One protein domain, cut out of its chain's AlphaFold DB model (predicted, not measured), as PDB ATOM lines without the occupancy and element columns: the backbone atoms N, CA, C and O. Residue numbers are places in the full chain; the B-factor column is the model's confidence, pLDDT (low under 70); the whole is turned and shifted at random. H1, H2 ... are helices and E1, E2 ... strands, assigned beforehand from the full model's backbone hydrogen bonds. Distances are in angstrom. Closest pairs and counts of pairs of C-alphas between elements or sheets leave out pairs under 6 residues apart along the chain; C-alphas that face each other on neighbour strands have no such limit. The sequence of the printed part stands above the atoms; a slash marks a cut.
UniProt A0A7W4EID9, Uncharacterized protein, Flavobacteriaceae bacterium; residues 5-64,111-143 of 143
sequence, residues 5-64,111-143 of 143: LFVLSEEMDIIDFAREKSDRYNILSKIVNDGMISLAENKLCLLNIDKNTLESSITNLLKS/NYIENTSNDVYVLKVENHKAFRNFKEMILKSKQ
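Overview. This is residues 5 to 64 and 111 to 143 of the 143 residues of an uncharacterized protein of Flavobacteriaceae bacterium (UniProt A0A7W4EID9). A small three-stranded sheet sits in the middle, with H3 and H5 at the two ends of the long axis. H1 stands on the sheet and links it to H3, whose residues 58 to 64 stick out; H2 and H4 are small helices at the sheet's margins. The 93 printed residues hold, in order, E1 E2 H1 H2 H3 H4 E3 H5; the sheet runs E2 E1 E3, antiparallel, and the class is mixed. The whole is compact, with a radius of gyration of the C-alphas of 13.7 A and spans of 45 by 29 by 19 A.

Arrangement. E1, residues 5 to 8, and E2, residues 14 to 19, form an antiparallel hairpin, with N 5 and O 18 2.8 A apart. H1, residues 23 to 32, stands up from the sheet at 43 degrees; its closest C-alphas to E2 are Tyr 25 and Ala 18, 5.2 A. H2, residues 34 to 38, only grazes the sheet. H3, residues 51 to 64, only just touches H1, with 3 pairs of C-alphas within 8 A, the closest Leu 54 and Ile 31 at 7.1 A; they run opposite ways at a steep tilt of 40 degrees. H4, residues 111 to 115, only grazes the sheet. E3, residues 121 to 125, is antiparallel to E1, with N 8 and O 121 2.8 A apart. H5, residues 128 to 141, only grazes the sheet; the C-alphas of Phe 131 and Val 125 of E3 are closest, 6.3 A. Every O i to N i+4 pair is within hydrogen-bond range in H1, H3, H4 and H5; H2 has 0 of 1, and 1 of 2 O i to N i+3 pairs.

Along the chain. E1 begins at C-alpha 5 (-20.334, 35.120, 35.850). H3 spans 20.0 A and H5 20.1 A, ending at C-alpha 141 (-27.827, 19.951, 21.388).

Size, cuts and confidence. The C-alphas of Ser 64 and Gln 143 are farthest apart, 47.6 A. Residues 65 to 110 are not printed; C-alphas 64 and 111 are 20.8 A apart across the cut. The link from H2 to H3 is long, and residues 45 to 46 in it pair antiparallel with 121 to 122 of E3. Residues 34 to 35 and 143 have pLDDT under 70.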
ATOM      1  N   LEU A   5     -19.418  36.099  35.292       95.81
ATOM      2  CA  LEU A   5     -20.334  35.120  35.850       95.81
ATOM      3  C   LEU A   5     -21.754  35.500  35.432       95.81
ATOM      4  O   LEU A   5     -22.265  36.541  35.844       95.81
ATOM      5  N   PHE A   6     -22.381  34.665  34.618       97.31
ATOM      6  CA  PHE A   6     -23.779  34.791  34.233       97.31
ATOM      7  C   PHE A   6     -24.634  33.940  35.164       97.31
ATOM      8  O   PHE A   6     -24.286  32.789  35.416       97.31
ATOM      9  N   VAL A   7     -25.738  34.507  35.650       96.81
ATOM     10  CA  VAL A   7     -26.802  33.792  36.358       96.81
ATOM     11  C   VAL A   7     -27.948  33.604  35.375       96.81
ATOM     12  O   VAL A   7     -28.406  34.568  34.757       96.81
ATOM     13  N   LEU A   8     -28.359  32.359  35.180       97.00
ATOM     14  CA  LEU A   8     -29.162  31.931  34.044       97.00
ATOM     15  C   LEU A   8     -30.394  31.153  34.495       97.00
ATOM     16  O   LEU A   8     -30.336  30.413  35.476       97.00
ATOM     17  N   SER A   9     -31.478  31.289  33.739       95.31
ATOM     18  CA  SER A   9     -32.611  30.369  33.806       95.31
ATOM     19  C   SER A   9     -32.287  29.018  33.159       95.31
ATOM     20  O   SER A   9     -31.274  28.868  32.466       95.31
ATOM     21  N   GLU A  10     -33.183  28.045  33.318       91.25
ATOM     22  CA  GLU A  10     -33.131  26.754  32.619       91.25
ATOM     23  C   GLU A  10     -33.166  26.901  31.079       91.25
ATOM     24  O   GLU A  10     -32.533  26.140  30.337       91.25
ATOM     25  N   GLU A  11     -33.843  27.939  30.582       92.12
ATOM     26  CA  GLU A  11     -33.927  28.313  29.165       92.12
ATOM     27  C   GLU A  11     -32.704  29.109  28.674       92.12
ATOM     28  O   GLU A  11     -32.648  29.530  27.514       92.12
ATOM     29  N   MET A  12     -31.688  29.282  29.527       92.94
ATOM     30  CA  MET A  12     -30.470  30.048  29.253       92.94
ATOM     31  C   MET A  12     -30.715  31.552  29.063       92.94
ATOM     32  O   MET A  12     -29.949  32.229  28.361       92.94
ATOM     33  N   ASP A  13     -31.772  32.097  29.658       94.62
ATOM     34  CA  ASP A  13     -31.992  33.539  29.712       94.62
ATOM     35  C   ASP A  13     -31.238  34.153  30.887       94.62
ATOM     36  O   ASP A  13     -31.096  33.552  31.950       94.62
ATOM     37  N   ILE A  14     -30.683  35.347  30.667       97.31
ATOM     38  CA  ILE A  14     -29.883  36.027  31.684       97.31
ATOM     39  C   ILE A  14     -30.831  36.602  32.730       97.31
ATOM     40  O   ILE A  14     -31.578  37.533  32.439       97.31
ATOM     41  N   ILE A  15     -30.735  36.080  33.950       96.69
ATOM     42  CA  ILE A  15     -31.381  36.662  35.128       96.69
ATOM     43  C   ILE A  15     -30.606  37.919  35.528       96.69
ATOM     44  O   ILE A  15     -31.171  39.004  35.636       96.69
ATOM     45  N   ASP A  16     -29.288  37.781  35.700       96.81
ATOM     46  CA  ASP A  16     -28.346  38.891  35.858       96.81
ATOM     47  C   ASP A  16     -26.907  38.378  35.636       96.81
ATOM     48  O   ASP A  16     -26.672  37.194  35.381       96.81
ATOM     49  N   PHE A  17     -25.912  39.256  35.721       96.19
ATOM     50  CA  PHE A  17     -24.509  38.881  35.613       96.19
ATOM     51  C   PHE A  17     -23.602  39.748  36.490       96.19
ATOM     52  O   PHE A  17     -23.928  40.867  36.908       96.19
ATOM     53  N   ALA A  18     -22.409  39.225  36.746       95.25
ATOM     54  CA  ALA A  18     -21.368  39.897  37.494       95.25
ATOM     55  C   ALA A  18     -20.023  39.755  36.784       95.25
ATOM     56  O   ALA A  18     -19.660  38.696  36.281       95.25
ATOM     57  N   ARG A  19     -19.240  40.830  36.782       94.12
ATOM     58  CA  ARG A  19     -17.835  40.770  36.376       94.12
ATOM     59  C   ARG A  19     -17.024  40.120  37.491       94.12
ATOM     60  O   ARG A  19     -17.262  40.426  38.660       94.12
ATOM     61  N   GLU A  20     -16.050  39.288  37.155       92.06
ATOM     62  CA  GLU A  20     -15.165  38.673  38.145       92.06
ATOM     63  C   GLU A  20     -14.549  39.732  39.073       92.06
ATOM     64  O   GLU A  20     -14.140  40.811  38.624       92.06
ATOM     65  N   LYS A  21     -14.523  39.432  40.378       89.88
ATOM     66  CA  LYS A  21     -14.051  40.321  41.458       89.88
ATOM     67  C   LYS A  21     -14.854  41.614  41.665       89.88
ATOM     68  O   LYS A  21     -14.444  42.442  42.475       89.88
ATOM     69  N   SER A  22     -15.969  41.826  40.960       93.19
ATOM     70  CA  SER A  22     -16.900  42.922  41.282       93.19
ATOM     71  C   SER A  22     -17.639  42.664  42.596       93.19
ATOM     72  O   SER A  22     -17.733  41.519  43.034       93.19
ATOM     73  N   ASP A  23     -18.237  43.698  43.191       93.31
ATOM     74  CA  ASP A  23     -19.032  43.550  44.420       93.31
ATOM     75  C   ASP A  23     -20.171  42.536  44.253       93.31
ATOM     76  O   ASP A  23     -20.368  41.688  45.120       93.31
ATOM     77  N   ARG A  24     -20.843  42.540  43.088       94.75
ATOM     78  CA  ARG A  24     -21.865  41.546  42.711       94.75
ATOM     79  C   ARG A  24     -21.319  40.116  42.711       94.75
ATOM     80  O   ARG A  24     -21.969  39.198  43.198       94.75
ATOM     81  N   TYR A  25     -20.120  39.930  42.163       93.88
ATOM     82  CA  TYR A  25     -19.466  38.624  42.138       93.88
ATOM     83  C   TYR A  25     -19.137  38.190  43.565       93.88
ATOM     84  O   TYR A  25     -19.588  37.139  44.003       93.88
ATOM     85  N   ASN A  26     -18.435  39.047  44.310       92.25
ATOM     86  CA  ASN A  26     -17.959  38.749  45.656       92.25
ATOM     87  C   ASN A  26     -19.110  38.453  46.625       92.25
ATOM     88  O   ASN A  26     -18.964  37.590  47.488       92.25
ATOM     89  N   ILE A  27     -20.245  39.156  46.515       93.31
ATOM     90  CA  ILE A  27     -21.395  38.891  47.383       93.31
ATOM     91  C   ILE A  27     -22.034  37.540  47.069       93.31
ATOM     92  O   ILE A  27     -22.353  36.806  47.997       93.31
ATOM     93  N   LEU A  28     -22.166  37.170  45.792       93.75
ATOM     94  CA  LEU A  28     -22.722  35.869  45.438       93.75
ATOM     95  C   LEU A  28     -21.776  34.742  45.841       93.75
ATOM     96  O   LEU A  28     -22.246  33.784  46.439       93.75
ATOM     97  N   SER A  29     -20.462  34.879  45.614       90.69
ATOM     98  CA  SER A  29     -19.466  33.877  46.032       90.69
ATOM     99  C   SER A  29     -19.538  33.572  47.527       90.69
ATOM    100  O   SER A  29     -19.607  32.408  47.917       90.69
ATOM    101  N   LYS A  30     -19.678  34.616  48.356       89.88
ATOM    102  CA  LYS A  30     -19.880  34.470  49.804       89.88
ATOM    103  C   LYS A  30     -21.146  33.694  50.164       89.88
ATOM    104  O   LYS A  30     -21.151  33.010  51.181       89.88
ATOM    105  N   ILE A  31     -22.210  33.822  49.370       90.00
ATOM    106  CA  ILE A  31     -23.490  33.158  49.640       90.00
ATOM    107  C   ILE A  31     -23.470  31.692  49.187       90.00
ATOM    108  O   ILE A  31     -23.969  30.833  49.907       90.00
ATOM    109  N   VAL A  32     -22.895  31.394  48.018       85.00
ATOM    110  CA  VAL A  32     -22.979  30.055  47.393       85.00
ATOM    111  C   VAL A  32     -21.761  29.167  47.630       85.00
ATOM    112  O   VAL A  32     -21.678  28.084  47.057       85.00
ATOM    113  N   ASN A  33     -20.857  29.598  48.516       70.62
ATOM    114  CA  ASN A  33     -19.563  28.983  48.804       70.62
ATOM    115  C   ASN A  33     -18.615  29.029  47.581       70.62
ATOM    116  O   ASN A  33     -18.914  28.504  46.507       70.62
ATOM    117  N   ASP A  34     -17.442  29.651  47.737       64.06
ATOM    118  CA  ASP A  34     -16.526  30.043  46.646       64.06
ATOM    119  C   ASP A  34     -16.150  28.902  45.672       64.06
ATOM    120  O   ASP A  34     -15.875  29.137  44.487       64.06
ATOM    121  N   GLY A  35     -16.172  27.650  46.142       67.44
ATOM    122  CA  GLY A  35     -15.893  26.467  45.324       67.44
ATOM    123  C   GLY A  35     -16.871  26.277  44.159       67.44
ATOM    124  O   GLY A  35     -16.462  25.833  43.088       67.44
ATOM    125  N   MET A  36     -18.137  26.674  44.315       74.31
ATOM    126  CA  MET A  36     -19.170  26.461  43.298       74.31
ATOM    127  C   MET A  36     -18.952  27.328  42.047       74.31
ATOM    128  O   MET A  36     -19.140  26.871  40.922       74.31
ATOM    129  N   ILE A  37     -18.494  28.568  42.228       78.31
ATOM    130  CA  ILE A  37     -18.258  29.498  41.112       78.31
ATOM    131  C   ILE A  37     -17.003  29.118  40.327       78.31
ATOM    132  O   ILE A  37     -16.963  29.288  39.109       78.31
ATOM    133  N   SER A  38     -15.994  28.567  41.003       79.75
ATOM    134  CA  SER A  38     -14.786  28.064  40.341       79.75
ATOM    135  C   SER A  38     -15.101  26.887  39.408       79.75
ATOM    136  O   SER A  38     -14.514  26.773  38.338       79.75
ATOM    137  N   LEU A  39     -16.081  26.052  39.768       80.25
ATOM    138  CA  LEU A  39     -16.533  24.923  38.943       80.25
ATOM    139  C   LEU A  39     -17.324  25.342  37.692       80.25
ATOM    140  O   LEU A  39     -17.470  24.532  36.778       80.25
ATOM    141  N   ALA A  40     -17.815  26.583  37.642       84.56
ATOM    142  CA  ALA A  40     -18.631  27.104  36.544       84.56
ATOM    143  C   ALA A  40     -17.805  27.634  35.357       84.56
ATOM    144  O   ALA A  40     -18.362  28.203  34.415       84.56
ATOM    145  N   GLU A  41     -16.477  27.500  35.378       89.62
ATOM    146  CA  GLU A  41     -15.621  27.955  34.282       89.62
ATOM    147  C   GLU A  41     -15.866  27.139  33.008       89.62
ATOM    148  O   GLU A  41     -15.627  25.933  32.961       89.62
ATOM    149  N   ASN A  42     -16.387  27.810  31.973       89.94
ATOM    150  CA  ASN A  42     -16.824  27.222  30.704       89.94
ATOM    151  C   ASN A  42     -17.786  26.028  30.865       89.94
ATOM    152  O   ASN A  42     -17.887  25.175  29.982       89.94
ATOM    153  N   LYS A  43     -18.506  25.974  31.990       91.69
ATOM    154  CA  LYS A  43     -19.421  24.893  32.342       91.69
ATOM    155  C   LYS A  43     -20.665  25.454  33.018       91.69
ATOM    156  O   LYS A  43     -20.577  26.346  33.854       91.69
ATOM    157  N   LEU A  44     -21.824  24.906  32.662       92.44
ATOM    158  CA  LEU A  44     -23.076  25.227  33.334       92.44
ATOM    159  C   LEU A  44     -23.150  24.469  34.666       92.44
ATOM    160  O   LEU A  44     -23.007  23.243  34.695       92.44
ATOM    161  N   CYS A  45     -23.371  25.192  35.758       92.81
ATOM    162  CA  CYS A  45     -23.488  24.627  37.099       92.81
ATOM    163  C   CYS A  45     -24.800  25.055  37.750       92.81
ATOM    164  O   CYS A  45     -25.159  26.227  37.688       92.81
ATOM    165  N   LEU A  46     -25.491  24.119  38.398       92.12
ATOM    166  CA  LEU A  46     -26.701  24.408  39.166       92.12
ATOM    167  C   LEU A  46     -26.363  25.312  40.357       92.12
ATOM    168  O   LEU A  46     -25.526  24.953  41.186       92.12
ATOM    169  N   LEU A  47     -27.027  26.462  40.449       91.38
ATOM    170  CA  LEU A  47     -26.929  27.398  41.561       91.38
ATOM    171  C   LEU A  47     -27.750  26.896  42.741       91.38
ATOM    172  O   LEU A  47     -28.899  27.282  42.937       91.38
ATOM    173  N   ASN A  48     -27.128  26.043  43.552       85.94
ATOM    174  CA  ASN A  48     -27.732  25.574  44.788       85.94
ATOM    175  C   ASN A  48     -27.603  26.649  45.877       85.94
ATOM    176  O   ASN A  48     -26.638  26.670  46.644       85.94
ATOM    177  N   ILE A  49     -28.557  27.577  45.897       87.06
ATOM    178  CA  ILE A  49     -28.642  28.660  46.875       87.06
ATOM    179  C   ILE A  49     -29.921  28.525  47.698       87.06
ATOM    180  O   ILE A  49     -31.026  28.468  47.163       87.06
ATOM    181  N   ASP A  50     -29.776  28.516  49.021       87.75
ATOM    182  CA  ASP A  50     -30.921  28.550  49.923       87.75
ATOM    183  C   ASP A  50     -31.609  29.929  49.869       87.75
ATOM    184  O   ASP A  50     -30.975  30.975  50.063       87.75
ATOM    185  N   LYS A  51     -32.928  29.929  49.629       89.81
ATOM    186  CA  LYS A  51     -33.732  31.157  49.509       89.81
ATOM    187  C   LYS A  51     -33.632  32.020  50.770       89.81
ATOM    188  O   LYS A  51     -33.507  33.238  50.653       89.81
ATOM    189  N   ASN A  52     -33.631  31.415  51.961       92.19
ATOM    190  CA  ASN A  52     -33.555  32.162  53.224       92.19
ATOM    191  C   ASN A  52     -32.195  32.853  53.397       92.19
ATOM    192  O   ASN A  52     -32.117  33.971  53.912       92.19
ATOM    193  N   THR A  53     -31.120  32.224  52.927       92.69
ATOM    194  CA  THR A  53     -29.766  32.784  52.927       92.69
ATOM    195  C   THR A  53     -29.665  33.979  51.979       92.69
ATOM    196  O   THR A  53     -29.113  35.024  52.349       92.69
ATOM    197  N   LEU A  54     -30.250  33.871  50.782       94.38
ATOM    198  CA  LEU A  54     -30.323  34.975  49.826       94.38
ATOM    199  C   LEU A  54     -31.138  36.147  50.395       94.38
ATOM    200  O   LEU A  54     -30.686  37.292  50.390       94.38
ATOM    201  N   GLU A  55     -32.300  35.849  50.970       95.75
ATOM    202  CA  GLU A  55     -33.182  36.823  51.610       95.75
ATOM    203  C   GLU A  55     -32.511  37.553  52.785       95.75
ATOM    204  O   GLU A  55     -32.596  38.781  52.908       95.75
ATOM    205  N   SER A  56     -31.814  36.802  53.640       95.75
ATOM    206  CA  SER A  56     -31.068  37.337  54.782       95.75
ATOM    207  C   SER A  56     -29.935  38.243  54.313       95.75
ATOM    208  O   SER A  56     -29.737  39.326  54.866       95.75
ATOM    209  N   SER A  57     -29.237  37.850  53.246       96.62
ATOM    210  CA  SER A  57     -28.183  38.657  52.627       96.62
ATOM    211  C   SER A  57     -28.723  39.985  52.096       96.62
ATOM    212  O   SER A  57     -28.181  41.037  52.432       96.62
ATOM    213  N   ILE A  58     -29.835  39.966  51.350       97.25
ATOM    214  CA  ILE A  58     -30.498  41.186  50.856       97.25
ATOM    215  C   ILE A  58     -30.914  42.081  52.028       97.25
ATOM    216  O   ILE A  58     -30.615  43.275  52.040       97.25
ATOM    217  N   THR A  59     -31.553  41.501  53.044       96.75
ATOM    218  CA  THR A  59     -32.021  42.231  54.230       96.75
ATOM    219  C   THR A  59     -30.864  42.896  54.979       96.75
ATOM    220  O   THR A  59     -30.980  44.044  55.406       96.75
ATOM    221  N   ASN A  60     -29.731  42.206  55.120       95.94
ATOM    222  CA  ASN A  60     -28.544  42.753  55.772       95.94
ATOM    223  C   ASN A  60     -27.938  43.904  54.968       95.94
ATOM    224  O   ASN A  60     -27.643  44.951  55.544       95.94
ATOM    225  N   LEU A  61     -27.828  43.766  53.645       95.38
ATOM    226  CA  LEU A  61     -27.354  44.858  52.796       95.38
ATOM    227  C   LEU A  61     -28.270  46.082  52.874       95.38
ATOM    228  O   LEU A  61     -27.780  47.200  52.995       95.38
ATOM    229  N   LEU A  62     -29.591  45.881  52.865       94.06
ATOM    230  CA  LEU A  62     -30.569  46.961  53.013       94.06
ATOM    231  C   LEU A  62     -30.457  47.679  54.368       94.06
ATOM    232  O   LEU A  62     -30.650  48.888  54.414       94.06
ATOM    233  N   LYS A  63     -30.118  46.968  55.453       92.81
ATOM    234  CA  LYS A  63     -29.860  47.568  56.777       92.81
ATOM    235  C   LYS A  63     -28.549  48.351  56.828       92.81
ATOM    236  O   LYS A  63     -28.488  49.391  57.472       92.81
ATOM    237  N   SER A  64     -27.500  47.849  56.174       91.31
ATOM    238  CA  SER A  64     -26.187  48.507  56.102       91.31
ATOM    239  C   SER A  64     -26.135  49.652  55.091       91.31
ATOM    240  O   SER A  64     -25.149  50.386  55.039       91.31
ATOM    241  N   ASN A 111     -36.051  37.271  43.165       94.88
ATOM    242  CA  ASN A 111     -37.340  37.407  42.497       94.88
ATOM    243  C   ASN A 111     -37.529  36.332  41.425       94.88
ATOM    244  O   ASN A 111     -38.646  35.851  41.252       94.88
ATOM    245  N   TYR A 112     -36.470  35.933  40.715       94.94
ATOM    246  CA  TYR A 112     -36.568  34.824  39.768       94.94
ATOM    247  C   TYR A 112     -36.893  33.503  40.483       94.94
ATOM    248  O   TYR A 112     -37.850  32.827  40.110       94.94
ATOM    249  N   ILE A 113     -36.159  33.177  41.553       92.62
ATOM    250  CA  ILE A 113     -36.385  31.964  42.361       92.62
ATOM    251  C   ILE A 113     -37.774  31.977  43.017       92.62
ATOM    252  O   ILE A 113     -38.405  30.941  43.168       92.62
ATOM    253  N   GLU A 114     -38.268  33.142  43.434       91.31
ATOM    254  CA  GLU A 114     -39.574  33.260  44.082       91.31
ATOM    255  C   GLU A 114     -40.750  33.090  43.113       91.31
ATOM    256  O   GLU A 114     -41.778  32.539  43.503       91.31
ATOM    257  N   ASN A 115     -40.611  33.558  41.872       90.94
ATOM    258  CA  ASN A 115     -41.699  33.556  40.891       90.94
ATOM    259  C   ASN A 115     -41.677  32.346  39.947       90.94
ATOM    260  O   ASN A 115     -42.569  32.215  39.109       90.94
ATOM    261  N   THR A 116     -40.674  31.476  40.055       86.81
ATOM    262  CA  THR A 116     -40.534  30.289  39.206       86.81
ATOM    263  C   THR A 116     -40.296  29.048  40.062       86.81
ATOM    264  O   THR A 116     -39.830  29.136  41.192       86.81
ATOM    265  N   SER A 117     -40.634  27.871  39.535       80.38
ATOM    266  CA  SER A 117     -40.216  26.583  40.117       80.38
ATOM    267  C   SER A 117     -38.976  26.023  39.415       80.38
ATOM    268  O   SER A 117     -38.679  24.841  39.559       80.38
ATOM    269  N   ASN A 118     -38.292  26.860  38.630       86.00
ATOM    270  CA  ASN A 118     -37.223  26.443  37.739       86.00
ATOM    271  C   ASN A 118     -35.869  26.563  38.433       86.00
ATOM    272  O   ASN A 118     -35.638  27.446  39.264       86.00
ATOM    273  N   ASP A 119     -34.957  25.690  38.027       90.88
ATOM    274  CA  ASP A 119     -33.580  25.728  38.480       90.88
ATOM    275  C   ASP A 119     -32.860  26.977  37.959       90.88
ATOM    276  O   ASP A 119     -33.021  27.405  36.812       90.88
ATOM    277  N   VAL A 120     -32.005  27.540  38.812       93.94
ATOM    278  CA  VAL A 120     -31.095  28.624  38.443       93.94
ATOM    279  C   VAL A 120     -29.717  28.045  38.201       93.94
ATOM    280  O   VAL A 120     -29.230  27.227  38.974       93.94
ATOM    281  N   TYR A 121     -29.049  28.510  37.157       94.50
ATOM    282  CA  TYR A 121     -27.720  28.059  36.782       94.50
ATOM    283  C   TYR A 121     -26.724  29.212  36.791       94.50
ATOM    284  O   TYR A 121     -27.085  30.383  36.681       94.50
ATOM    285  N   VAL A 122     -25.442  28.880  36.880       95.25
ATOM    286  CA  VAL A 122     -24.349  29.820  36.658       95.25
ATOM    287  C   VAL A 122     -23.375  29.309  35.615       95.25
ATOM    288  O   VAL A 122     -23.141  28.107  35.483       95.25
ATOM    289  N   LEU A 123     -22.796  30.255  34.883       95.88
ATOM    290  CA  LEU A 123     -21.784  30.017  33.866       95.88
ATOM    291  C   LEU A 123     -20.738  31.129  33.933       95.88
ATOM    292  O   LEU A 123     -21.076  32.309  33.835       95.88
ATOM    293  N   LYS A 124     -19.465  30.762  34.057       95.25
ATOM    294  CA  LYS A 124     -18.340  31.697  34.040       95.25
ATOM    295  C   LYS A 124     -17.602  31.603  32.706       95.25
ATOM    296  O   LYS A 124     -17.068  30.552  32.367       95.25
ATOM    297  N   VAL A 125     -17.557  32.701  31.952       95.69
ATOM    298  CA  VAL A 125     -16.888  32.783  30.638       95.69
ATOM    299  C   VAL A 125     -16.185  34.127  30.456       95.69
ATOM    300  O   VAL A 125     -16.495  35.107  31.127       95.69
ATOM    301  N   GLU A 126     -15.238  34.201  29.529       94.31
ATOM    302  CA  GLU A 126     -14.370  35.374  29.347       94.31
ATOM    303  C   GLU A 126     -15.111  36.643  28.903       94.31
ATOM    304  O   GLU A 126     -14.692  37.757  29.203       94.31
ATOM    305  N   ASN A 127     -16.205  36.516  28.148       93.88
ATOM    306  CA  ASN A 127     -16.941  37.664  27.620       93.88
ATOM    307  C   ASN A 127     -18.337  37.268  27.108       93.88
ATOM    308  O   ASN A 127     -18.682  36.093  26.985       93.88
ATOM    309  N   HIS A 128     -19.133  38.271  26.728       93.19
ATOM    310  CA  HIS A 128     -20.470  38.071  26.163       93.19
ATOM    311  C   HIS A 128     -20.478  37.305  24.828       93.19
ATOM    312  O   HIS A 128     -21.480  36.677  24.490       93.19
ATOM    313  N   LYS A 129     -19.395  37.337  24.035       94.81
ATOM    314  CA  LYS A 129     -19.301  36.533  22.803       94.81
ATOM    315  C   LYS A 129     -19.154  35.049  23.146       94.81
ATOM    316  O   LYS A 129     -19.867  34.240  22.563       94.81
ATOM    317  N   ALA A 130     -18.314  34.711  24.122       94.31
ATOM    318  CA  ALA A 130     -18.174  33.351  24.631       94.31
ATOM    319  C   ALA A 130     -19.501  32.827  25.207       94.31
ATOM    320  O   ALA A 130     -19.898  31.713  24.880       94.31
ATOM    321  N   PHE A 131     -20.238  33.657  25.957       95.69
ATOM    322  CA  PHE A 131     -21.586  33.310  26.426       95.69
ATOM    323  C   PHE A 131     -22.542  32.976  25.271       95.69
ATOM    324  O   PHE A 131     -23.194  31.936  25.298       95.69
ATOM    325  N   ARG A 132     -22.612  33.828  24.236       95.31
ATOM    326  CA  ARG A 132     -23.485  33.585  23.074       95.31
ATOM    327  C   ARG A 132     -23.145  32.278  22.364       95.31
ATOM    328  O   ARG A 132     -24.045  31.484  22.120       95.31
ATOM    329  N   ASN A 133     -21.858  32.030  22.119       94.88
ATOM    330  CA  ASN A 133     -21.401  30.781  21.514       94.88
ATOM    331  C   ASN A 133     -21.811  29.566  22.362       94.88
ATOM    332  O   ASN A 133     -22.318  28.586  21.824       94.88
ATOM    333  N   PHE A 134     -21.645  29.642  23.688       94.44
ATOM    334  CA  PHE A 134     -22.066  28.581  24.604       94.44
ATOM    335  C   PHE A 134     -23.584  28.343  24.537       94.44
ATOM    336  O   PHE A 134     -24.020  27.202  24.395       94.44
ATOM    337  N   LYS A 135     -24.397  29.411  24.576       93.88
ATOM    338  CA  LYS A 135     -25.864  29.322  24.461       93.88
ATOM    339  C   LYS A 135     -26.279  28.650  23.148       93.88
ATOM    340  O   LYS A 135     -27.103  27.743  23.172       93.88
ATOM    341  N   GLU A 136     -25.682  29.034  22.021       94.06
ATOM    342  CA  GLU A 136     -25.956  28.414  20.717       94.06
ATOM    343  C   GLU A 136     -25.603  26.922  20.681       94.06
ATOM    344  O   GLU A 136     -26.360  26.130  20.119       94.06
ATOM    345  N   MET A 137     -24.479  26.524  21.287       92.50
ATOM    346  CA  MET A 137     -24.081  25.115  21.374       92.50
ATOM    347  C   MET A 137     -25.097  24.285  22.166       92.50
ATOM    348  O   MET A 137     -25.518  23.229  21.698       92.50
ATOM    349  N   ILE A 138     -25.528  24.778  23.332       89.19
ATOM    350  CA  ILE A 138     -26.522  24.090  24.166       89.19
ATOM    351  C   ILE A 138     -27.869  23.986  23.445       89.19
ATOM    352  O   ILE A 138     -28.462  22.909  23.415       89.19
ATOM    353  N   LEU A 139     -28.346  25.066  22.821       88.00
ATOM    354  CA  LEU A 139     -29.630  25.056  22.114       88.00
ATOM    355  C   LEU A 139     -29.637  24.094  20.921       88.00
ATOM    356  O   LEU A 139     -30.632  23.406  20.714       88.00
ATOM    357  N   LYS A 140     -28.525  23.984  20.182       90.12
ATOM    358  CA  LYS A 140     -28.381  22.997  19.099       90.12
ATOM    359  C   LYS A 140     -28.371  21.556  19.603       90.12
ATOM    360  O   LYS A 140     -28.843  20.682  18.897       90.12
ATOM    361  N   SER A 141     -27.851  21.302  20.805       85.25
ATOM    362  CA  SER A 141     -27.827  19.951  21.388       85.25
ATOM    363  C   SER A 141     -29.194  19.447  21.870       85.25
ATOM    364  O   SER A 141     -29.341  18.259  22.138       85.25
ATOM    365  N   LYS A 142     -30.181  20.345  22.001       77.31
ATOM    366  CA  LYS A 142     -31.559  20.030  22.411       77.31
ATOM    367  C   LYS A 142     -32.510  19.787  21.220       77.31
ATOM    368  O   LYS A 142     -33.682  19.507  21.464       77.31
ATOM    369  N   GLN A 143     -32.040  19.941  19.977       67.25
ATOM    370  CA  GLN A 143     -32.790  19.693  18.732       67.25
ATOM    371  C   GLN A 143     -32.434  18.325  18.156       67.25
ATOM    372  O   GLN A 143     -33.361  17.669  17.636       67.25
TER     373      GLN A 143